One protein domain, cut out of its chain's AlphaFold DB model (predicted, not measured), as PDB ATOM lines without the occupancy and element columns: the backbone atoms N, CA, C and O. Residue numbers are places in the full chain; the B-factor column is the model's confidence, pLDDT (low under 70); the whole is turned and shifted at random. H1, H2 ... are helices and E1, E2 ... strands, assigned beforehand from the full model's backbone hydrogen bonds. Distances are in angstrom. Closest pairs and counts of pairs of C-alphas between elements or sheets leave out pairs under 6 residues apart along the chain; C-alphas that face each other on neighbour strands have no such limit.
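This is residues 2 to 50 and 133 to 195 of the 199 residues of the protein "Alpha/beta hydrolase family protein" of Prauserella rugosa (UniProt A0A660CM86). A twisted sheet of four parallel strands forms the middle layer of three, with H2 and H3 over one face and the single helix H4 over the other. H1 is off the sheet and packs on H2, and its centre is the farthest of the elements' from the mean of the C-alphas. The 112 printed residues include four named helices and four named strands, along the chain H1 E1 H2 E2 E3 H3 E4 H4, and the class is mixed, helices and strands. The sheet's order is E1 E2 E3 E4, and the whole is compact, with a radius of gyration of the C-alphas of 13.5 A and spans of 38 by 28 by 21 A.

Begin at the inner strand E2, residues 41 to 45. Its parallel neighbour E1, residues 18 to 22, is an edge strand; look at N 43 and O 19, 2.8 A apart and within hydrogen-bond range. E3, residues 142 to 147, is parallel to E2, with N 143 and O 42 at 2.8 A. The other edge strand is E4, residues 169 to 174, parallel to E3, with N 172 and O 144 at 2.8 A. The sheet is twisted, its C-alphas up to 4.1 A off the best plane. H2, residues 24 to 36, runs along the strands at a height of 8.2 A over the sheet; the C-alphas of Gly 26 and Ala 44 are its closest to E2, 4.8 A. H3, residues 155 to 162, is on the same face, over E3, at a height of 9.7 A. On the opposite face, H4, residues 186 to 194, is over E3 at 8.7 A, and its closest C-alphas to E4 are Gly 186 and Leu 174, 4.2 A. H1, residues 2 to 12, touches H2 at a steep tilt of 54 degrees, the closest C-alphas being Arg 3 and Ala 32, 4.7 A. E1, H2, E2 and E3, H3, E4 are strand-helix-strand units, two parallel neighbour strands joined through a helix, with right-handed crossovers. Every O i to N i+4 pair is within hydrogen-bond range in H1, H2 and H4; in H3, 3 of 4 are.

Find C-alpha 2, where H1 begins, at (57.239, -45.221, -1.031); H1 measures 15.6 A. H2 measures 18.8 A, H3 10.1 A, and H4 12.6 A, ending at C-alpha 194 at (39.542, -45.464, -9.077). E1 measures 13.4 A, E2 13.5 A, E3 15.8 A and E4 16.0 A.

The C-alphas of His 12 and Arg 151 are farthest apart, 39.4 A. Residues 51 to 132 are not printed, and C-alphas 50 and 133 are 13.2 A apart across the cut. The link from E4 to H4 is long, with 11 residues. No printed residue is under 70 in pLDDT.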
ATOM      1  N   ALA A   2      58.633 -45.605  -0.719       90.62
ATOM      2  CA  ALA A   2      57.239 -45.221  -1.031       90.62
ATOM      3  C   ALA A   2      56.919 -43.751  -0.693       90.62
ATOM      4  O   ALA A   2      56.375 -43.032  -1.519       90.62
ATOM      5  N   ARG A   3      57.366 -43.278   0.479       94.19
ATOM      6  CA  ARG A   3      57.320 -41.857   0.863       94.19
ATOM      7  C   ARG A   3      57.978 -40.943  -0.179       94.19
ATOM      8  O   ARG A   3      57.414 -39.926  -0.551       94.19
ATOM      9  N   ASP A   4      59.185 -41.296  -0.608       95.31
ATOM     10  CA  ASP A   4      59.986 -40.459  -1.506       95.31
ATOM     11  C   ASP A   4      59.366 -40.412  -2.907       95.31
ATOM     12  O   ASP A   4      59.376 -39.361  -3.533       95.31
ATOM     13  N   LEU A   5      58.758 -41.520  -3.352       95.38
ATOM     14  CA  LEU A   5      57.972 -41.568  -4.582       95.38
ATOM     15  C   LEU A   5      56.768 -40.623  -4.508       95.38
ATOM     16  O   LEU A   5      56.589 -39.812  -5.403       95.38
ATOM     17  N   VAL A   6      55.985 -40.669  -3.424       96.56
ATOM     18  CA  VAL A   6      54.827 -39.774  -3.238       96.56
ATOM     19  C   VAL A   6      55.242 -38.300  -3.280       96.56
ATOM     20  O   VAL A   6      54.589 -37.492  -3.935       96.56
ATOM     21  N   LEU A   7      56.343 -37.944  -2.609       96.81
ATOM     22  CA  LEU A   7      56.860 -36.573  -2.620       96.81
ATOM     23  C   LEU A   7      57.353 -36.150  -4.009       96.81
ATOM     24  O   LEU A   7      57.123 -35.011  -4.405       96.81
ATOM     25  N   ALA A   8      58.008 -37.054  -4.742       96.38
ATOM     26  CA  ALA A   8      58.444 -36.796  -6.109       96.38
ATOM     27  C   ALA A   8      57.248 -36.572  -7.048       96.38
ATOM     28  O   ALA A   8      57.225 -35.573  -7.758       96.38
ATOM     29  N   GLU A   9      56.227 -37.433  -7.000       95.69
ATOM     30  CA  GLU A   9      55.009 -37.269  -7.806       95.69
ATOM     31  C   GLU A   9      54.309 -35.941  -7.496       95.69
ATOM     32  O   GLU A   9      54.013 -35.172  -8.406       95.69
ATOM     33  N   ARG A  10      54.133 -35.595  -6.212       94.94
ATOM     34  CA  ARG A  10      53.522 -34.314  -5.818       94.94
ATOM     35  C   ARG A  10      54.324 -33.098  -6.292       94.94
ATOM     36  O   ARG A  10      53.730 -32.068  -6.592       94.94
ATOM     37  N   ALA A  11      55.652 -33.194  -6.358       95.88
ATOM     38  CA  ALA A  11      56.504 -32.113  -6.857       95.88
ATOM     39  C   ALA A  11      56.401 -31.915  -8.382       95.88
ATOM     40  O   ALA A  11      56.740 -30.841  -8.879       95.88
ATOM     41  N   HIS A  12      55.958 -32.937  -9.119       94.19
ATOM     42  CA  HIS A  12      55.847 -32.921 -10.579       94.19
ATOM     43  C   HIS A  12      54.397 -32.865 -11.090       94.19
ATOM     44  O   HIS A  12      54.192 -32.705 -12.293       94.19
ATOM     45  N   HIS A  13      53.403 -32.975 -10.203       90.94
ATOM     46  CA  HIS A  13      51.987 -33.026 -10.551       90.94
ATOM     47  C   HIS A  13      51.131 -32.156  -9.619       90.94
ATOM     48  O   HIS A  13      50.990 -32.437  -8.428       90.94
ATOM     49  N   ASP A  14      50.488 -31.133 -10.187       89.81
ATOM     50  CA  ASP A  14      49.651 -30.191  -9.432       89.81
ATOM     51  C   ASP A  14      48.208 -30.669  -9.206       89.81
ATOM     52  O   ASP A  14      47.533 -30.179  -8.296       89.81
ATOM     53  N   GLY A  15      47.728 -31.625 -10.010       92.44
ATOM     54  CA  GLY A  15      46.374 -32.174  -9.895       92.44
ATOM     55  C   GLY A  15      46.189 -33.134  -8.707       92.44
ATOM     56  O   GLY A  15      47.123 -33.343  -7.928       92.44
ATOM     57  N   PRO A  16      45.002 -33.762  -8.589       93.31
ATOM     58  CA  PRO A  16      44.718 -34.725  -7.529       93.31
ATOM     59  C   PRO A  16      45.691 -35.909  -7.552       93.31
ATOM     60  O   PRO A  16      45.862 -36.554  -8.587       93.31
ATOM     61  N   LEU A  17      46.285 -36.220  -6.403       95.19
ATOM     62  CA  LEU A  17      47.171 -37.359  -6.201       95.19
ATOM     63  C   LEU A  17      46.480 -38.404  -5.325       95.19
ATOM     64  O   LEU A  17      46.312 -38.225  -4.116       95.19
ATOM     65  N   TRP A  18      46.071 -39.512  -5.938       95.62
ATOM     66  CA  TRP A  18      45.449 -40.634  -5.238       95.62
ATOM     67  C   TRP A  18      46.467 -41.749  -5.043       95.62
ATOM     68  O   TRP A  18      47.174 -42.124  -5.977       95.62
ATOM     69  N   LEU A  19      46.529 -42.300  -3.832       96.81
ATOM     70  CA  LEU A  19      47.391 -43.435  -3.532       96.81
ATOM     71  C   LEU A  19      46.543 -44.686  -3.344       96.81
ATOM     72  O   LEU A  19      45.661 -44.716  -2.489       96.81
ATOM     73  N   LEU A  20      46.839 -45.720  -4.128       97.12
ATOM     74  CA  LEU A  20      46.198 -47.025  -4.030       97.12
ATOM     75  C   LEU A  20      47.166 -48.050  -3.428       97.12
ATOM     76  O   LEU A  20      48.279 -48.225  -3.926       97.12
ATOM     77  N   GLY A  21      46.729 -48.767  -2.394       97.56
ATOM     78  CA  GLY A  21      47.475 -49.877  -1.805       97.56
ATOM     79  C   GLY A  21      46.600 -51.103  -1.562       97.56
ATOM     80  O   GLY A  21      45.543 -50.998  -0.954       97.56
ATOM     81  N   ALA A  22      47.060 -52.279  -1.987       95.81
ATOM     82  CA  ALA A  22      46.346 -53.537  -1.776       95.81
ATOM     83  C   ALA A  22      47.080 -54.451  -0.785       95.81
ATOM     84  O   ALA A  22      48.303 -54.605  -0.880       95.81
ATOM     85  N   SER A  23      46.351 -55.084   0.140       94.44
ATOM     86  CA  SER A  23      46.901 -56.035   1.123       94.44
ATOM     87  C   SER A  23      48.028 -55.400   1.959       94.44
ATOM     88  O   SER A  23      47.867 -54.299   2.487       94.44
ATOM     89  N   VAL A  24      49.214 -56.016   2.042       92.75
ATOM     90  CA  VAL A  24      50.414 -55.404   2.664       92.75
ATOM     91  C   VAL A  24      50.726 -54.018   2.075       92.75
ATOM     92  O   VAL A  24      51.177 -53.119   2.788       92.75
ATOM     93  N   GLY A  25      50.447 -53.817   0.785       95.38
ATOM     94  CA  GLY A  25      50.560 -52.523   0.118       95.38
ATOM     95  C   GLY A  25      49.584 -51.473   0.652       95.38
ATOM     96  O   GLY A  25      49.911 -50.294   0.608       95.38
ATOM     97  N   GLY A  26      48.436 -51.869   1.211       96.81
ATOM     98  CA  GLY A  26      47.482 -50.971   1.869       96.81
ATOM     99  C   GLY A  26      48.076 -50.318   3.117       96.81
ATOM    100  O   GLY A  26      48.021 -49.099   3.259       96.81
ATOM    101  N   MET A  27      48.750 -51.101   3.967       96.19
ATOM    102  CA  MET A  27      49.472 -50.561   5.131       96.19
ATOM    103  C   MET A  27      50.651 -49.672   4.714       96.19
ATOM    104  O   MET A  27      50.899 -48.641   5.335       96.19
ATOM    105  N   LEU A  28      51.363 -50.035   3.640       96.12
ATOM    106  CA  LEU A  28      52.439 -49.207   3.087       96.12
ATOM    107  C   LEU A  28      51.913 -47.883   2.510       96.12
ATOM    108  O   LEU A  28      52.559 -46.848   2.666       96.12
ATOM    109  N   ALA A  29      50.758 -47.914   1.846       97.44
ATOM    110  CA  ALA A  29      50.107 -46.734   1.299       97.44
ATOM    111  C   ALA A  29      49.604 -45.815   2.416       97.44
ATOM    112  O   ALA A  29      49.880 -44.620   2.381       97.44
ATOM    113  N   TYR A  30      48.965 -46.376   3.448       97.75
ATOM    114  CA  TYR A  30      48.601 -45.644   4.661       97.75
ATOM    115  C   TYR A  30      49.816 -44.944   5.284       97.75
ATOM    116  O   TYR A  30      49.787 -43.739   5.529       97.75
ATOM    117  N   GLU A  31      50.918 -45.674   5.455       96.00
ATOM    118  CA  GLU A  31      52.161 -45.143   6.013       96.00
ATOM    119  C   GLU A  31      52.751 -44.008   5.163       96.00
ATOM    120  O   GLU A  31      53.183 -42.981   5.683       96.00
ATOM    121  N   ALA A  32      52.781 -44.163   3.839       97.12
ATOM    122  CA  ALA A  32      53.299 -43.133   2.943       97.12
ATOM    123  C   ALA A  32      52.390 -41.893   2.894       97.12
ATOM    124  O   ALA A  32      52.894 -40.768   2.902       97.12
ATOM    125  N   ALA A  33      51.069 -42.083   2.874       97.69
ATOM    126  CA  ALA A  33      50.095 -41.001   2.801       97.69
ATOM    127  C   ALA A  33      50.118 -40.138   4.070       97.69
ATOM    128  O   ALA A  33      50.286 -38.922   3.993       97.69
ATOM    129  N   THR A  34      50.037 -40.774   5.239       97.00
ATOM    130  CA  THR A  34      49.978 -40.081   6.537       97.00
ATOM    131  C   THR A  34      51.297 -39.407   6.917       97.00
ATOM    132  O   THR A  34      51.287 -38.316   7.476       97.00
ATOM    133  N   ARG A  35      52.449 -39.989   6.554       95.56
ATOM    134  CA  ARG A  35      53.766 -39.373   6.811       95.56
ATOM    135  C   ARG A  35      54.073 -38.158   5.940       95.56
ATOM    136  O   ARG A  35      54.965 -37.388   6.291       95.56
ATOM    137  N   THR A  36      53.457 -38.047   4.765       95.88
ATOM    138  CA  THR A  36      53.785 -36.982   3.802       95.88
ATOM    139  C   THR A  36      52.766 -35.859   3.798       95.88
ATOM    140  O   THR A  36      53.141 -34.726   3.516       95.88
ATOM    141  N   GLY A  37      51.490 -36.166   4.045       94.06
ATOM    142  CA  GLY A  37      50.395 -35.214   3.850       94.06
ATOM    143  C   GLY A  37      50.214 -34.769   2.391       94.06
ATOM    144  O   GLY A  37      49.468 -33.835   2.139       94.06
ATOM    145  N   ALA A  38      50.894 -35.416   1.437       95.69
ATOM    146  CA  ALA A  38      50.941 -35.017   0.029       95.69
ATOM    147  C   ALA A  38      49.884 -35.713  -0.847       95.69
ATOM    148  O   ALA A  38      49.732 -35.377  -2.017       95.69
ATOM    149  N   VAL A  39      49.196 -36.711  -0.291       96.94
ATOM    150  CA  VAL A  39      48.151 -37.494  -0.957       96.94
ATOM    151  C   VAL A  39      46.802 -36.832  -0.698       96.94
ATOM    152  O   VAL A  39      46.520 -36.482   0.442       96.94
ATOM    153  N   ASP A  40      45.960 -36.711  -1.723       96.38
ATOM    154  CA  ASP A  40      44.616 -36.122  -1.620       96.38
ATOM    155  C   ASP A  40      43.550 -37.167  -1.254       96.38
ATOM    156  O   ASP A  40      42.517 -36.848  -0.670       96.38
ATOM    157  N   ARG A  41      43.800 -38.438  -1.590       96.75
ATOM    158  CA  ARG A  41      42.927 -39.568  -1.252       96.75
ATOM    159  C   ARG A  41      43.719 -40.864  -1.144       96.75
ATOM    160  O   ARG A  41      44.490 -41.201  -2.041       96.75
ATOM    161  N   LEU A  42      43.487 -41.613  -0.072       98.19
ATOM    162  CA  LEU A  42      44.005 -42.966   0.090       98.19
ATOM    163  C   LEU A  42      42.900 -43.973  -0.227       98.19
ATOM    164  O   LEU A  42      41.830 -43.926   0.372       98.19
ATOM    165  N   ILE A  43      43.178 -44.904  -1.131       98.31
ATOM    166  CA  ILE A  43      42.339 -46.070  -1.394       98.31
ATOM    167  C   ILE A  43      43.135 -47.289  -0.942       98.31
ATOM    168  O   ILE A  43      44.250 -47.527  -1.407       98.31
ATOM    169  N   ALA A  44      42.589 -48.049  -0.005       98.31
ATOM    170  CA  ALA A  44      43.227 -49.241   0.521       98.31
ATOM    171  C   ALA A  44      42.300 -50.447   0.402       98.31
ATOM    172  O   ALA A  44      41.085 -50.320   0.545       98.31
ATOM    173  N   THR A  45      42.887 -51.622   0.197       98.19
ATOM    174  CA  THR A  45      42.196 -52.908   0.348       98.19
ATOM    175  C   THR A  45      42.895 -53.725   1.423       98.19
ATOM    176  O   THR A  45      44.118 -53.631   1.575       98.19
ATOM    177  N   CYS A  46      42.134 -54.538   2.156       97.44
ATOM    178  CA  CYS A  46      42.678 -55.557   3.054       97.44
ATOM    179  C   CYS A  46      43.724 -55.015   4.045       97.44
ATOM    180  O   CYS A  46      44.795 -55.603   4.212       97.44
ATOM    181  N   LEU A  47      43.426 -53.871   4.686       97.44
ATOM    182  CA  LEU A  47      44.275 -53.299   5.736       97.44
ATOM    183  C   LEU A  47      44.528 -54.345   6.823       97.44
ATOM    184  O   LEU A  47      43.614 -55.035   7.268       97.44
ATOM    185  N   LEU A  48      45.774 -54.472   7.255       94.81
ATOM    186  CA  LEU A  48      46.177 -55.560   8.131       94.81
ATOM    187  C   LEU A  48      47.247 -55.058   9.096       94.81
ATOM    188  O   LEU A  48      48.426 -55.049   8.750       94.81
ATOM    189  N   ASP A  49      46.842 -54.649  10.301       94.81
ATOM    190  CA  ASP A  49      47.788 -54.244  11.343       94.81
ATOM    191  C   ASP A  49      48.505 -55.489  11.898       94.81
ATOM    192  O   ASP A  49      47.885 -56.293  12.603       94.81
ATOM    193  N   PRO A  50      49.811 -55.676  11.632       90.75
ATOM    194  CA  PRO A  50      50.543 -56.855  12.089       90.75
ATOM    195  C   PRO A  50      50.661 -56.951  13.618       90.75
ATOM    196  O   PRO A  50      51.063 -57.998  14.142       90.75
ATOM    197  N   GLU A 133      49.785 -43.142  14.159       97.69
ATOM    198  CA  GLU A 133      48.702 -43.988  14.658       97.69
ATOM    199  C   GLU A 133      47.372 -43.557  14.020       97.69
ATOM    200  O   GLU A 133      47.196 -42.379  13.697       97.69
ATOM    201  N   PRO A 134      46.436 -44.491  13.790       98.00
ATOM    202  CA  PRO A 134      45.176 -44.180  13.121       98.00
ATOM    203  C   PRO A 134      44.391 -43.063  13.820       98.00
ATOM    204  O   PRO A 134      43.835 -42.203  13.139       98.00
ATOM    205  N   GLU A 135      44.437 -42.986  15.147       98.44
ATOM    206  CA  GLU A 135      43.799 -41.914  15.918       98.44
ATOM    207  C   GLU A 135      44.370 -40.517  15.630       98.44
ATOM    208  O   GLU A 135      43.657 -39.527  15.770       98.44
ATOM    209  N   ASP A 136      45.632 -40.436  15.203       98.31
ATOM    210  CA  ASP A 136      46.320 -39.180  14.894       98.31
ATOM    211  C   ASP A 136      46.306 -38.866  13.387       98.31
ATOM    212  O   ASP A 136      46.659 -37.764  12.958       98.31
ATOM    213  N   ALA A 137      45.895 -39.821  12.551       98.00
ATOM    214  CA  ALA A 137      45.843 -39.659  11.106       98.00
ATOM    215  C   ALA A 137      44.601 -38.870  10.689       98.00
ATOM    216  O   ALA A 137      43.577 -39.452  10.345       98.00
ATOM    217  N   THR A 138      44.696 -37.539  10.690       97.81
ATOM    218  CA  THR A 138      43.599 -36.627  10.308       97.81
ATOM    219  C   THR A 138      43.516 -36.338   8.803       97.81
ATOM    220  O   THR A 138      42.567 -35.697   8.353       97.81
ATOM    221  N   HIS A 139      44.496 -36.788   8.014       96.38
ATOM    222  CA  HIS A 139      44.549 -36.654   6.553       96.38
ATOM    223  C   HIS A 139      45.392 -37.797   5.941       96.38
ATOM    224  O   HIS A 139      46.328 -38.259   6.604       96.38
ATOM    225  N   PRO A 140      45.146 -38.228   4.686       97.62
ATOM    226  CA  PRO A 140      44.027 -37.871   3.798       97.62
ATOM    227  C   PRO A 140      42.732 -38.618   4.096       97.62
ATOM    228  O   PRO A 140      42.754 -39.566   4.879       97.62
ATOM    229  N   PRO A 141      41.616 -38.248   3.435       98.19
ATOM    230  CA  PRO A 141      40.445 -39.101   3.372       98.19
ATOM    231  C   PRO A 141      40.802 -40.531   2.944       98.19
ATOM    232  O   PRO A 141      41.541 -40.733   1.973       98.19
ATOM    233  N   VAL A 142      40.267 -41.518   3.665       98.62
ATOM    234  CA  VAL A 142      40.585 -42.939   3.479       98.62
ATOM    235  C   VAL A 142      39.362 -43.709   2.998       98.62
ATOM    236  O   VAL A 142      38.350 -43.793   3.684       98.62
ATOM    237  N   MET A 143      39.480 -44.343   1.840       98.62
ATOM    238  CA  MET A 143      38.524 -45.330   1.360       98.62
ATOM    239  C   MET A 143      39.076 -46.734   1.592       98.62
ATOM    240  O   MET A 143      40.114 -47.093   1.035       98.62
ATOM    241  N   LEU A 144      38.364 -47.538   2.377       98.75
ATOM    242  CA  LEU A 144      38.612 -48.971   2.489       98.75
ATOM    243  C   LEU A 144      37.700 -49.706   1.502       98.75
ATOM    244  O   LEU A 144      36.543 -49.982   1.812       98.75
ATOM    245  N   ALA A 145      38.226 -50.009   0.316       98.44
ATOM    246  CA  ALA A 145      37.560 -50.833  -0.686       98.44
ATOM    247  C   ALA A 145      37.900 -52.307  -0.416       98.44
ATOM    248  O   ALA A 145      38.938 -52.807  -0.853       98.44
ATOM    249  N   HIS A 146      37.082 -52.992   0.383       98.56
ATOM    250  CA  HIS A 146      37.413 -54.333   0.876       98.56
ATOM    251  C   HIS A 146      36.644 -55.416   0.113       98.56
ATOM    252  O   HIS A 146      35.425 -55.297   0.001       98.56
ATOM    253  N   PRO A 147      37.296 -56.487  -0.374       98.19
ATOM    254  CA  PRO A 147      36.593 -57.605  -1.000       98.19
ATOM    255  C   PRO A 147      35.654 -58.302  -0.011       98.19
ATOM    256  O   PRO A 147      36.097 -58.807   1.017       98.19
ATOM    257  N   ALA A 148      34.351 -58.305  -0.301       97.62
ATOM    258  CA  ALA A 148      33.342 -58.815   0.632       97.62
ATOM    259  C   ALA A 148      33.469 -60.334   0.853       97.62
ATOM    260  O   ALA A 148      33.213 -60.820   1.953       97.62
ATOM    261  N   ASP A 149      33.964 -61.058  -0.157       97.19
ATOM    262  CA  ASP A 149      34.166 -62.509  -0.125       97.19
ATOM    263  C   ASP A 149      35.638 -62.886   0.137       97.19
ATOM    264  O   ASP A 149      36.115 -63.948  -0.279       97.19
ATOM    265  N   ASP A 150      36.399 -62.015   0.811       96.94
ATOM    266  CA  ASP A 150      37.788 -62.282   1.183       96.94
ATOM    267  C   ASP A 150      37.890 -63.417   2.220       96.94
ATOM    268  O   ASP A 150      37.673 -63.246   3.421       96.94
ATOM    269  N   ARG A 151      38.290 -64.602   1.746       94.88
ATOM    270  CA  ARG A 151      38.522 -65.799   2.574       94.88
ATOM    271  C   ARG A 151      39.916 -65.852   3.206       94.88
ATOM    272  O   ARG A 151      40.207 -66.798   3.942       94.88
ATOM    273  N   TRP A 152      40.796 -64.901   2.897       96.62
ATOM    274  CA  TRP A 152      42.119 -64.787   3.503       96.62
ATOM    275  C   TRP A 152      42.093 -63.794   4.665       96.62
ATOM    276  O   TRP A 152      42.413 -64.171   5.791       96.62
ATOM    277  N   THR A 153      41.703 -62.548   4.415       95.88
ATOM    278  CA  THR A 153      41.649 -61.482   5.423       95.88
ATOM    279  C   THR A 153      40.225 -60.938   5.539       95.88
ATOM    280  O   THR A 153      39.889 -59.967   4.859       95.88
ATOM    281  N   PRO A 154      39.379 -61.544   6.396       95.19
ATOM    282  CA  PRO A 154      38.012 -61.077   6.613       95.19
ATOM    283  C   PRO A 154      37.964 -59.586   6.960       95.19
ATOM    284  O   PRO A 154      38.863 -59.071   7.640       95.19
ATOM    285  N   ALA A 155      36.920 -58.895   6.496       97.06
ATOM    286  CA  ALA A 155      36.798 -57.440   6.598       97.06
ATOM    287  C   ALA A 155      36.921 -56.928   8.038       97.06
ATOM    288  O   ALA A 155      37.502 -55.869   8.266       97.06
ATOM    289  N   GLU A 156      36.455 -57.699   9.020       97.25
ATOM    290  CA  GLU A 156      36.498 -57.355  10.442       97.25
ATOM    291  C   GLU A 156      37.920 -57.058  10.926       97.25
ATOM    292  O   GLU A 156      38.121 -56.208  11.792       97.25
ATOM    293  N   VAL A 157      38.923 -57.737  10.363       96.50
ATOM    294  CA  VAL A 157      40.328 -57.508  10.712       96.50
ATOM    295  C   VAL A 157      40.797 -56.145  10.204       96.50
ATOM    296  O   VAL A 157      41.467 -55.415  10.935       96.50
ATOM    297  N   SER A 158      40.415 -55.771   8.983       98.00
ATOM    298  CA  SER A 158      40.716 -54.451   8.421       98.00
ATOM    299  C   SER A 158      39.952 -53.336   9.127       98.00
ATOM    300  O   SER A 158      40.531 -52.286   9.416       98.00
ATOM    301  N   LEU A 159      38.684 -53.582   9.467       98.38
ATOM    302  CA  LEU A 159      37.819 -52.629  10.159       98.38
ATOM    303  C   LEU A 159      38.380 -52.232  11.528       98.38
ATOM    304  O   LEU A 159      38.385 -51.053  11.852       98.38
ATOM    305  N   ARG A 160      38.996 -53.148  12.285       97.75
ATOM    306  CA  ARG A 160      39.645 -52.810  13.572       97.75
ATOM    307  C   ARG A 160      40.708 -51.716  13.473       97.75
ATOM    308  O   ARG A 160      40.872 -50.940  14.412       97.75
ATOM    309  N   PHE A 161      41.459 -51.675  12.374       98.00
ATOM    310  CA  PHE A 161      42.426 -50.605  12.128       98.00
ATOM    311  C   PHE A 161      41.734 -49.369  11.547       98.00
ATOM    312  O   PHE A 161      41.942 -48.253  12.018       98.00
ATOM    313  N   PHE A 162      40.878 -49.572  10.547       98.50
ATOM    314  CA  PHE A 162      40.171 -48.511   9.836       98.50
ATOM    315  C   PHE A 162      39.256 -47.671  10.743       98.50
ATOM    316  O   PHE A 162      39.242 -46.441  10.658       98.50
ATOM    317  N   ASP A 163      38.551 -48.296  11.681       98.44
ATOM    318  CA  ASP A 163      37.626 -47.636  12.606       98.44
ATOM    319  C   ASP A 163      38.332 -46.679  13.571       98.44
ATOM    320  O   ASP A 163      37.713 -45.728  14.051       98.44
ATOM    321  N   ARG A 164      39.643 -46.841  13.769       98.38
ATOM    322  CA  ARG A 164      40.471 -45.930  14.567       98.38
ATOM    323  C   ARG A 164      40.935 -44.694  13.787       98.38
ATOM    324  O   ARG A 164      41.314 -43.716  14.414       98.38
ATOM    325  N   ILE A 165      40.901 -44.719  12.447       98.75
ATOM    326  CA  ILE A 165      41.396 -43.616  11.600       98.75
ATOM    327  C   ILE A 165      40.586 -42.336  11.858       98.75
ATOM    328  O   ILE A 165      39.359 -42.369  11.749       98.75
ATOM    329  N   ALA A 166      41.247 -41.223  12.178       98.62
ATOM    330  CA  ALA A 166      40.583 -39.950  12.483       98.62
ATOM    331  C   ALA A 166      40.164 -39.141  11.243       98.62
ATOM    332  O   ALA A 166      39.234 -38.335  11.313       98.62
ATOM    333  N   ALA A 167      40.836 -39.338  10.109       98.50
ATOM    334  CA  ALA A 167      40.507 -38.699   8.840       98.50
ATOM    335  C   ALA A 167      39.092 -39.078   8.360       98.50
ATOM    336  O   ALA A 167      38.574 -40.138   8.731       98.50
ATOM    337  N   PRO A 168      38.476 -38.266   7.474       98.56
ATOM    338  CA  PRO A 168      37.255 -38.662   6.782       98.56
ATOM    339  C   PRO A 168      37.434 -40.034   6.139       98.56
ATOM    340  O   PRO A 168      38.443 -40.285   5.481       98.56
ATOM    341  N   LYS A 169      36.478 -40.937   6.340       98.44
ATOM    342  CA  LYS A 169      36.655 -42.315   5.901       98.44
ATOM    343  C   LYS A 169      35.371 -42.954   5.412       98.44
ATOM    344  O   LYS A 169      34.294 -42.676   5.930       98.44
ATOM    345  N   GLU A 170      35.515 -43.819   4.418       98.50
ATOM    346  CA  GLU A 170      34.420 -44.550   3.788       98.50
ATOM    347  C   GLU A 170      34.794 -46.026   3.637       98.50
ATOM    348  O   GLU A 170      35.850 -46.361   3.097       98.50
ATOM    349  N   TYR A 171      33.929 -46.912   4.129       98.62
ATOM    350  CA  TYR A 171      34.037 -48.347   3.892       98.62
ATOM    351  C   TYR A 171      33.172 -48.724   2.691       98.62
ATOM    352  O   TYR A 171      31.976 -48.432   2.674       98.62
ATOM    353  N   VAL A 172      33.773 -49.383   1.702       98.50
ATOM    354  CA  VAL A 172      33.088 -49.848   0.495       98.50
ATOM    355  C   VAL A 172      33.321 -51.349   0.329       98.50
ATOM    356  O   VAL A 172      34.413 -51.751  -0.082       98.50
ATOM    357  N   PRO A 173      32.323 -52.198   0.627       98.31
ATOM    358  CA  PRO A 173      32.417 -53.618   0.319       98.31
ATOM    359  C   PRO A 173      32.394 -53.834  -1.202       98.31
ATOM    360  O   PRO A 173      31.598 -53.232  -1.927       98.31
ATOM    361  N   LEU A 174      33.279 -54.699  -1.692       98.38
ATOM    362  CA  LEU A 174      33.337 -55.134  -3.086       98.38
ATOM    363  C   LEU A 174      32.701 -56.526  -3.185       98.38
ATOM    364  O   LEU A 174      33.375 -57.543  -3.024       98.38
ATOM    365  N   GLU A 175      31.390 -56.554  -3.405       98.00
ATOM    366  CA  GLU A 175      30.592 -57.785  -3.491       98.00
ATOM    367  C   GLU A 175      31.108 -58.741  -4.579       98.00
ATOM    368  O   GLU A 175      31.411 -58.319  -5.698       98.00
ATOM    369  N   GLY A 176      31.196 -60.039  -4.278       96.62
ATOM    370  CA  GLY A 176      31.647 -61.066  -5.226       96.62
ATOM    371  C   GLY A 176      33.165 -61.171  -5.418       96.62
ATOM    372  O   GLY A 176      33.626 -62.093  -6.093       96.62
ATOM    373  N   ALA A 177      33.952 -60.247  -4.859       97.62
ATOM    374  CA  ALA A 177      35.405 -60.216  -5.015       97.62
ATOM    375  C   ALA A 177      36.136 -60.958  -3.886       97.62
ATOM    376  O   ALA A 177      35.792 -60.813  -2.711       97.62
ATOM    377  N   GLY A 178      37.178 -61.718  -4.244       96.81
ATOM    378  CA  GLY A 178      38.112 -62.333  -3.294       96.81
ATOM    379  C   GLY A 178      39.268 -61.400  -2.910       96.81
ATOM    380  O   GLY A 178      39.335 -60.263  -3.371       96.81
ATOM    381  N   HIS A 179      40.210 -61.884  -2.086       97.56
ATOM    382  CA  HIS A 179      41.333 -61.082  -1.558       97.56
ATOM    383  C   HIS A 179      42.070 -60.260  -2.628       97.56
ATOM    384  O   HIS A 179      42.443 -59.111  -2.400       97.56
ATOM    385  N   PHE A 180      42.289 -60.855  -3.800       96.56
ATOM    386  CA  PHE A 180      42.698 -60.164  -5.010       96.56
ATOM    387  C   PHE A 180      41.435 -59.783  -5.800       96.56
ATOM    388  O   PHE A 180      40.889 -60.654  -6.473       96.56
ATOM    389  N   PRO A 181      40.955 -58.523  -5.728       96.00
ATOM    390  CA  PRO A 181      39.605 -58.161  -6.160       96.00
ATOM    391  C   PRO A 181      39.480 -58.049  -7.681       96.00
ATOM    392  O   PRO A 181      39.397 -56.955  -8.239       96.00
ATOM    393  N   VAL A 182      39.490 -59.193  -8.362       96.25
ATOM    394  CA  VAL A 182      39.407 -59.290  -9.826       96.25
ATOM    395  C   VAL A 182      38.107 -59.929 -10.304       96.25
ATOM    396  O   VAL A 182      37.767 -59.828 -11.482       96.25
ATOM    397  N   GLU A 183      37.349 -60.554  -9.405       97.12
ATOM    398  CA  GLU A 183      36.048 -61.130  -9.714       97.12
ATOM    399  C   GLU A 183      34.941 -60.063  -9.754       97.12
ATOM    400  O   GLU A 183      34.912 -59.110  -8.975       97.12
ATOM    401  N   SER A 184      34.011 -60.215 -10.699       96.44
ATOM    402  CA  SER A 184      32.835 -59.345 -10.824       96.44
ATOM    403  C   SER A 184      31.701 -59.801  -9.890       96.44
ATOM    404  O   SER A 184      31.556 -61.004  -9.678       96.44
ATOM    405  N   PRO A 185      30.855 -58.877  -9.390       97.25
ATOM    406  CA  PRO A 185      30.796 -57.451  -9.743       97.25
ATOM    407  C   PRO A 185      31.832 -56.563  -9.032       97.25
ATOM    408  O   PRO A 185      32.069 -55.441  -9.480       97.25
ATOM    409  N   GLY A 186      32.486 -57.046  -7.974       97.62
ATOM    410  CA  GLY A 186      33.384 -56.253  -7.133       97.62
ATOM    411  C   GLY A 186      34.544 -55.592  -7.880       97.62
ATOM    412  O   GLY A 186      34.835 -54.427  -7.626       97.62
ATOM    413  N   ALA A 187      35.149 -56.266  -8.857       97.19
ATOM    414  CA  ALA A 187      36.218 -55.692  -9.676       97.19
ATOM    415  C   ALA A 187      35.764 -54.486 -10.513       97.19
ATOM    416  O   ALA A 187      36.503 -53.511 -10.642       97.19
ATOM    417  N   GLN A 188      34.542 -54.527 -11.054       97.44
ATOM    418  CA  GLN A 188      33.973 -53.407 -11.813       97.44
ATOM    419  C   GLN A 188      33.723 -52.231 -10.876       97.44
ATOM    420  O   GLN A 188      34.208 -51.130 -11.123       97.44
ATOM    421  N   ARG A 189      33.081 -52.504  -9.733       97.25
ATOM    422  CA  ARG A 189      32.877 -51.493  -8.696       97.25
ATOM    423  C   ARG A 189      34.200 -50.877  -8.252       97.25
ATOM    424  O   ARG A 189      34.271 -49.670  -8.068       97.25
ATOM    425  N   PHE A 190      35.245 -51.683  -8.089       97.00
ATOM    426  CA  PHE A 190      36.554 -51.189  -7.693       97.00
ATOM    427  C   PHE A 190      37.168 -50.275  -8.756       97.00
ATOM    428  O   PHE A 190      37.631 -49.194  -8.413       97.00
ATOM    429  N   ALA A 191      37.103 -50.650 -10.037       95.94
ATOM    430  CA  ALA A 191      37.562 -49.805 -11.139       95.94
ATOM    431  C   ALA A 191      36.820 -48.454 -11.194       95.94
ATOM    432  O   ALA A 191      37.454 -47.412 -11.383       95.94
ATOM    433  N   ASP A 192      35.509 -48.448 -10.940       94.94
ATOM    434  CA  ASP A 192      34.719 -47.214 -10.877       94.94
ATOM    435  C   ASP A 192      35.206 -46.282  -9.756       94.94
ATOM    436  O   ASP A 192      35.299 -45.072  -9.952       94.94
ATOM    437  N   LEU A 193      35.576 -46.831  -8.591       93.62
ATOM    438  CA  LEU A 193      36.093 -46.051  -7.455       93.62
ATOM    439  C   LEU A 193      37.457 -45.408  -7.736       93.62
ATOM    440  O   LEU A 193      37.797 -44.405  -7.103       93.62
ATOM    441  N   LEU A 194      38.238 -45.985  -8.654       91.12
ATOM    442  CA  LEU A 194      39.542 -45.464  -9.077       91.12
ATOM    443  C   LEU A 194      39.428 -44.375 -10.148       91.12
ATOM    444  O   LEU A 194      40.417 -43.705 -10.444       91.12
ATOM    445  N   THR A 195      38.241 -44.184 -10.716       86.75
ATOM    446  CA  THR A 195      38.003 -43.160 -11.727       86.75
ATOM    447  C   THR A 195      37.533 -41.880 -11.032       86.75
ATOM    448  O   THR A 195      36.588 -41.924 -10.238       86.75
TER     449      THR A 195